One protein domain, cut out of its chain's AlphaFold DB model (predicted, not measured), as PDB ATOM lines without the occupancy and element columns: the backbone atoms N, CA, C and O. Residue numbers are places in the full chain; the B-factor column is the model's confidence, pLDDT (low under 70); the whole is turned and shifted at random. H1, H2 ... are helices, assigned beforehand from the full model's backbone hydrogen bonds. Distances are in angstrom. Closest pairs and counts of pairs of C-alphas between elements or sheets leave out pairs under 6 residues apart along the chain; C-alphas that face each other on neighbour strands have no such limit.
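Overview. This is residues 16 to 64 of the 507 residues of an uncharacterized protein of Plantactinospora sp. CNZ320 (UniProt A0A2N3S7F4). One long straight helix, H1, makes the length of the model, and at its last residues the chain turns a corner into a shorter helix, H2, giving an open L. A single short helical turn, H3, follows at the other end of H2, while residues 16 to 40 of H1 stick out as a free arm. The printed part has 49 residues with three named helices, H1, H2 and H3 in that order, and no named strand; the class is all helix. The whole is extended, with a radius of gyration of the C-alphas of 16.0 A and spans of 47 by 23 by 13 A.

Along the chain. Find C-alpha 16 at (-2.256, -9.787, 6.145); from there H1, residues 16 to 42, runs 38.8 A to C-alpha 42 at (18.933, -40.937, -3.135). Next look at residues 46 to 58, which are H2, 19.2 A from first to last C-alpha. H3, residues 61 to 64, is 5.5 A long and ends at C-alpha 64, (13.415, -43.121, 14.614).

Arrangement. H1 and H2 are close but not clearly touching; their closest C-alphas, those of Ala 42 and Gly 49, are 6.8 A apart. Their lines stand at a steep tilt of 62 degrees, opposite ways. H2 and H3 are also close but not clearly touching, with the closest C-alphas, Leu 56 and Ala 62, 6.8 A apart. H1 and H3 are apart. In H1 every O i to N i+4 pair is within hydrogen-bond range, in H2 7 of 9 are, and H3 is too short for such a pair.

Size, cuts and confidence. The two C-alphas farthest apart, Ala 16 and Pro 47, are 48.2 A from each other. The printed part has no cut, and both links are tight. Look in the B-factor column for pLDDT under 70 at residues 39 to 43, 45 and 60 to 64; the mean of the printed part is 78.9.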
ATOM      1  N   ALA A  16      -3.639  -9.460   5.802       83.62
ATOM      2  CA  ALA A  16      -2.256  -9.787   6.145       83.62
ATOM      3  C   ALA A  16      -2.129 -11.195   6.749       83.62
ATOM      4  O   ALA A  16      -1.171 -11.919   6.468       83.62
ATOM      5  N   ARG A  17      -3.110 -11.608   7.559       88.88
ATOM      6  CA  ARG A  17      -3.158 -12.962   8.117       88.88
ATOM      7  C   ARG A  17      -3.450 -14.000   7.036       88.88
ATOM      8  O   ARG A  17      -2.755 -15.011   6.979       88.88
ATOM      9  N   GLU A  18      -4.428 -13.748   6.173       89.31
ATOM     10  CA  GLU A  18      -4.769 -14.675   5.090       89.31
ATOM     11  C   GLU A  18      -3.613 -14.823   4.085       89.31
ATOM     12  O   GLU A  18      -3.317 -15.922   3.612       89.31
ATOM     13  N   GLU A  19      -2.886 -13.741   3.808       88.12
ATOM     14  CA  GLU A  19      -1.692 -13.775   2.963       88.12
ATOM     15  C   GLU A  19      -0.530 -14.526   3.630       88.12
ATOM     16  O   GLU A  19       0.124 -15.345   2.978       88.12
ATOM     17  N   ALA A  20      -0.327 -14.359   4.941       93.44
ATOM     18  CA  ALA A  20       0.639 -15.158   5.695       93.44
ATOM     19  C   ALA A  20       0.294 -16.660   5.664       93.44
ATOM     20  O   ALA A  20       1.180 -17.494   5.462       93.44
ATOM     21  N   GLU A  21      -0.985 -17.018   5.796       95.00
ATOM     22  CA  GLU A  21      -1.450 -18.408   5.703       95.00
ATOM     23  C   GLU A  21      -1.205 -18.993   4.297       95.00
ATOM     24  O   GLU A  21      -0.706 -20.119   4.172       95.00
ATOM     25  N   ARG A  22      -1.432 -18.210   3.230       92.62
ATOM     26  CA  ARG A  22      -1.102 -18.609   1.847       92.62
ATOM     27  C   ARG A  22       0.401 -18.807   1.636       92.62
ATOM     28  O   ARG A  22       0.796 -19.783   0.991       92.62
ATOM     29  N   LEU A  23       1.243 -17.939   2.200       94.06
ATOM     30  CA  LEU A  23       2.704 -18.061   2.110       94.06
ATOM     31  C   LEU A  23       3.227 -19.306   2.840       94.06
ATOM     32  O   LEU A  23       4.068 -20.027   2.298       94.06
ATOM     33  N   VAL A  24       2.702 -19.608   4.031       95.44
ATOM     34  CA  VAL A  24       3.077 -20.817   4.783       95.44
ATOM     35  C   VAL A  24       2.653 -22.083   4.034       95.44
ATOM     36  O   VAL A  24       3.451 -23.016   3.917       95.44
ATOM     37  N   ALA A  25       1.442 -22.113   3.468       93.94
ATOM     38  CA  ALA A  25       0.971 -23.243   2.667       93.94
ATOM     39  C   ALA A  25       1.851 -23.479   1.424       93.94
ATOM     40  O   ALA A  25       2.229 -24.620   1.139       93.94
ATOM     41  N   ALA A  26       2.240 -22.409   0.724       94.56
ATOM     42  CA  ALA A  26       3.144 -22.487  -0.423       94.56
ATOM     43  C   ALA A  26       4.541 -22.999  -0.027       94.56
ATOM     44  O   ALA A  26       5.093 -23.880  -0.695       94.56
ATOM     45  N   ALA A  27       5.096 -22.509   1.085       93.50
ATOM     46  CA  ALA A  27       6.384 -22.964   1.604       93.50
ATOM     47  C   ALA A  27       6.363 -24.456   1.983       93.50
ATOM     48  O   ALA A  27       7.276 -25.200   1.614       93.50
ATOM     49  N   LEU A  28       5.301 -24.926   2.649       95.00
ATOM     50  CA  LEU A  28       5.152 -26.342   3.003       95.00
ATOM     51  C   LEU A  28       5.012 -27.238   1.763       95.00
ATOM     52  O   LEU A  28       5.591 -28.328   1.720       95.00
ATOM     53  N   ALA A  29       4.278 -26.785   0.744       93.38
ATOM     54  CA  ALA A  29       4.142 -27.505  -0.520       93.38
ATOM     55  C   ALA A  29       5.493 -27.636  -1.244       93.38
ATOM     56  O   ALA A  29       5.845 -28.727  -1.705       93.38
ATOM     57  N   MET A  30       6.288 -26.560  -1.275       89.12
ATOM     58  CA  MET A  30       7.646 -26.586  -1.827       89.12
ATOM     59  C   MET A  30       8.568 -27.528  -1.042       89.12
ATOM     60  O   MET A  30       9.257 -28.350  -1.651       89.12
ATOM     61  N   ALA A  31       8.536 -27.487   0.293       91.75
ATOM     62  CA  ALA A  31       9.333 -28.378   1.137       91.75
ATOM     63  C   ALA A  31       8.977 -29.859   0.917       91.75
ATOM     64  O   ALA A  31       9.865 -30.707   0.799       91.75
ATOM     65  N   ARG A  32       7.682 -30.177   0.791       91.94
ATOM     66  CA  ARG A  32       7.220 -31.545   0.516       91.94
ATOM     67  C   ARG A  32       7.665 -32.032  -0.863       91.94
ATOM     68  O   ARG A  32       8.112 -33.170  -0.970       91.94
ATOM     69  N   SER A  33       7.595 -31.169  -1.878       87.50
ATOM     70  CA  SER A  33       8.071 -31.471  -3.235       87.50
ATOM     71  C   SER A  33       9.584 -31.737  -3.266       87.50
ATOM     72  O   SER A  33      10.039 -32.736  -3.835       87.50
ATOM     73  N   ALA A  34      10.366 -30.911  -2.561       86.94
ATOM     74  CA  ALA A  34      11.806 -31.104  -2.410       86.94
ATOM     75  C   ALA A  34      12.140 -32.426  -1.694       86.94
ATOM     76  O   ALA A  34      13.016 -33.167  -2.143       86.94
ATOM     77  N   ALA A  35      11.401 -32.768  -0.634       83.81
ATOM     78  CA  ALA A  35      11.577 -34.020   0.098       83.81
ATOM     79  C   ALA A  35      11.229 -35.262  -0.747       83.81
ATOM     80  O   ALA A  35      11.923 -36.275  -0.651       83.81
ATOM     81  N   SER A  36      10.200 -35.202  -1.603       86.69
ATOM     82  CA  SER A  36       9.910 -36.291  -2.552       86.69
ATOM     83  C   SER A  36      10.996 -36.432  -3.619       86.69
ATOM     84  O   SER A  36      11.462 -37.543  -3.858       86.69
ATOM     85  N   GLY A  37      11.485 -35.322  -4.182       82.06
ATOM     86  CA  GLY A  37      12.555 -35.358  -5.183       82.06
ATOM     87  C   GLY A  37      13.901 -35.838  -4.628       82.06
ATOM     88  O   GLY A  37      14.708 -36.408  -5.363       82.06
ATOM     89  N   ALA A  38      14.152 -35.648  -3.330       73.25
ATOM     90  CA  ALA A  38      15.338 -36.174  -2.660       73.25
ATOM     91  C   ALA A  38      15.312 -37.709  -2.535       73.25
ATOM     92  O   ALA A  38      16.361 -38.337  -2.666       73.25
ATOM     93  N   ARG A  39      14.134 -38.327  -2.351       69.56
ATOM     94  CA  ARG A  39      13.999 -39.795  -2.268       69.56
ATOM     95  C   ARG A  39      14.262 -40.480  -3.603       69.56
ATOM     96  O   ARG A  39      14.977 -41.477  -3.632       69.56
ATOM     97  N   ASP A  40      13.786 -39.899  -4.701       69.31
ATOM     98  CA  ASP A  40      14.045 -40.439  -6.041       69.31
ATOM     99  C   ASP A  40      15.517 -40.271  -6.455       69.31
ATOM    100  O   ASP A  40      16.076 -41.106  -7.168       69.31
ATOM    101  N   ARG A  41      16.194 -39.227  -5.954       63.75
ATOM    102  CA  ARG A  41      17.626 -39.004  -6.214       63.75
ATOM    103  C   ARG A  41      18.557 -39.770  -5.279       63.75
ATOM    104  O   ARG A  41      19.671 -40.068  -5.697       63.75
ATOM    105  N   ALA A  42      18.125 -40.149  -4.073       59.97
ATOM    106  CA  ALA A  42      18.933 -40.937  -3.135       59.97
ATOM    107  C   ALA A  42      19.386 -42.286  -3.730       59.97
ATOM    108  O   ALA A  42      20.488 -42.746  -3.446       59.97
ATOM    109  N   VAL A  43      18.601 -42.864  -4.645       65.38
ATOM    110  CA  VAL A  43      18.951 -44.108  -5.357       65.38
ATOM    111  C   VAL A  43      20.011 -43.889  -6.456       65.38
ATOM    112  O   VAL A  43      20.595 -44.842  -6.963       65.38
ATOM    113  N   SER A  44      20.299 -42.634  -6.815       70.00
ATOM    114  CA  SER A  44      21.209 -42.262  -7.911       70.00
ATOM    115  C   SER A  44      22.612 -41.835  -7.449       70.00
ATOM    116  O   SER A  44      23.476 -41.588  -8.288       70.00
ATOM    117  N   PHE A  45      22.878 -41.760  -6.138       63.84
ATOM    118  CA  PHE A  45      24.119 -41.184  -5.590       63.84
ATOM    119  C   PHE A  45      25.296 -42.159  -5.411       63.84
ATOM    120  O   PHE A  45      26.251 -41.826  -4.715       63.84
ATOM    121  N   GLY A  46      25.290 -43.332  -6.052       78.62
ATOM    122  CA  GLY A  46      26.463 -44.218  -6.116       78.62
ATOM    123  C   GLY A  46      27.193 -44.431  -4.766       78.62
ATOM    124  O   GLY A  46      26.557 -44.429  -3.713       78.62
ATOM    125  N   PRO A  47      28.530 -44.605  -4.755       78.12
ATOM    126  CA  PRO A  47      29.285 -44.877  -3.525       78.12
ATOM    127  C   PRO A  47      29.333 -43.691  -2.542       78.12
ATOM    128  O   PRO A  47      29.516 -43.899  -1.348       78.12
ATOM    129  N   LEU A  48      29.110 -42.453  -3.002       70.94
ATOM    130  CA  LEU A  48      29.009 -41.279  -2.120       70.94
ATOM    131  C   LEU A  48      27.709 -41.274  -1.302       70.94
ATOM    132  O   LEU A  48      27.702 -40.817  -0.159       70.94
ATOM    133  N   GLY A  49      26.632 -41.846  -1.844       81.88
ATOM    134  CA  GLY A  49      25.378 -42.056  -1.123       81.88
ATOM    135  C   GLY A  49      25.531 -42.982   0.088       81.88
ATOM    136  O   GLY A  49      24.809 -42.807   1.068       81.88
ATOM    137  N   GLN A  50      26.504 -43.903   0.075       78.94
ATOM    138  CA  GLN A  50      26.785 -44.757   1.233       78.94
ATOM    139  C   GLN A  50      27.444 -43.989   2.379       78.94
ATOM    140  O   GLN A  50      27.023 -44.158   3.514       78.94
ATOM    141  N   VAL A  51      28.370 -43.069   2.096       76.25
ATOM    142  CA  VAL A  51      29.027 -42.265   3.146       76.25
ATOM    143  C   VAL A  51      28.026 -41.342   3.846       76.25
ATOM    144  O   VAL A  51      28.052 -41.200   5.065       76.25
ATOM    145  N   ILE A  52      27.098 -40.742   3.092       73.88
ATOM    146  CA  ILE A  52      26.043 -39.893   3.671       73.88
ATOM    147  C   ILE A  52      25.028 -40.741   4.446       73.88
ATOM    148  O   ILE A  52      24.585 -40.327   5.516       73.88
ATOM    149  N   SER A  53      24.686 -41.931   3.939       70.62
ATOM    150  CA  SER A  53      23.812 -42.864   4.659       70.62
ATOM    151  C   SER A  53      24.451 -43.328   5.965       70.62
ATOM    152  O   SER A  53      23.760 -43.361   6.968       70.62
ATOM    153  N   GLU A  54      25.760 -43.581   5.992       80.00
ATOM    154  CA  GLU A  54      26.490 -44.005   7.193       80.00
ATOM    155  C   GLU A  54      26.613 -42.879   8.229       80.00
ATOM    156  O   GLU A  54      26.439 -43.122   9.417       80.00
ATOM    157  N   VAL A  55      26.781 -41.621   7.802       75.12
ATOM    158  CA  VAL A  55      26.708 -40.456   8.709       75.12
ATOM    159  C   VAL A  55      25.293 -40.260   9.269       75.12
ATOM    160  O   VAL A  55      25.132 -39.924  10.445       75.12
ATOM    161  N   LEU A  56      24.258 -40.487   8.456       73.44
ATOM    162  CA  LEU A  56      22.866 -40.425   8.909       73.44
ATOM    163  C   LEU A  56      22.510 -41.591   9.844       73.44
ATOM    164  O   LEU A  56      21.780 -41.376  10.813       73.44
ATOM    165  N   ASP A  57      23.071 -42.778   9.624       74.62
ATOM    166  CA  ASP A  57      22.892 -43.944  10.496       74.62
ATOM    167  C   ASP A  57      23.629 -43.753  11.832       74.62
ATOM    168  O   ASP A  57      23.054 -43.959  12.902       74.62
ATOM    169  N   GLN A  58      24.844 -43.191  11.799       76.50
ATOM    170  CA  GLN A  58      25.609 -42.813  12.993       76.50
ATOM    171  C   GLN A  58      24.880 -41.762  13.851       76.50
ATOM    172  O   GLN A  58      25.084 -41.691  15.064       76.50
ATOM    173  N   SER A  59      24.025 -40.941  13.230       72.44
ATOM    174  CA  SER A  59      23.221 -39.925  13.920       72.44
ATOM    175  C   SER A  59      21.934 -40.470  14.561       72.44
ATOM    176  O   SER A  59      21.252 -39.730  15.271       72.44
ATOM    177  N   GLY A  60      21.584 -41.743  14.334       61.78
ATOM    178  CA  GLY A  60      20.399 -42.389  14.919       61.78
ATOM    179  C   GLY A  60      19.053 -41.873  14.390       61.78
ATOM    180  O   GLY A  60      18.002 -42.233  14.917       61.78
ATOM    181  N   ILE A  61      19.055 -41.036  13.347       62.69
ATOM    182  CA  ILE A  61      17.842 -40.435  12.767       62.69
ATOM    183  C   ILE A  61      17.049 -41.461  11.935       62.69
ATOM    184  O   ILE A  61      15.823 -41.373  11.857       62.69
ATOM    185  N   ALA A  62      17.720 -42.461  11.355       54.59
ATOM    186  CA  ALA A  62      17.080 -43.516  10.565       54.59
ATOM    187  C   ALA A  62      16.253 -44.496  11.426       54.59
ATOM    188  O   ALA A  62      15.139 -44.852  11.043       54.59
ATOM    189  N   ASP A  63      16.728 -44.846  12.627       48.59
ATOM    190  CA  ASP A  63      16.056 -45.771  13.562       48.59
ATOM    191  C   ASP A  63      14.733 -45.175  14.112       48.59
ATOM    192  O   ASP A  63      13.751 -45.880  14.355       48.59
ATOM    193  N   VAL A  64      14.644 -43.840  14.214       52.03
ATOM    194  CA  VAL A  64      13.415 -43.121  14.614       52.03
ATOM    195  C   VAL A  64      12.349 -43.136  13.506       52.03
ATOM    196  O   VAL A  64      11.148 -43.171  13.794       52.03
TER     197      VAL A  64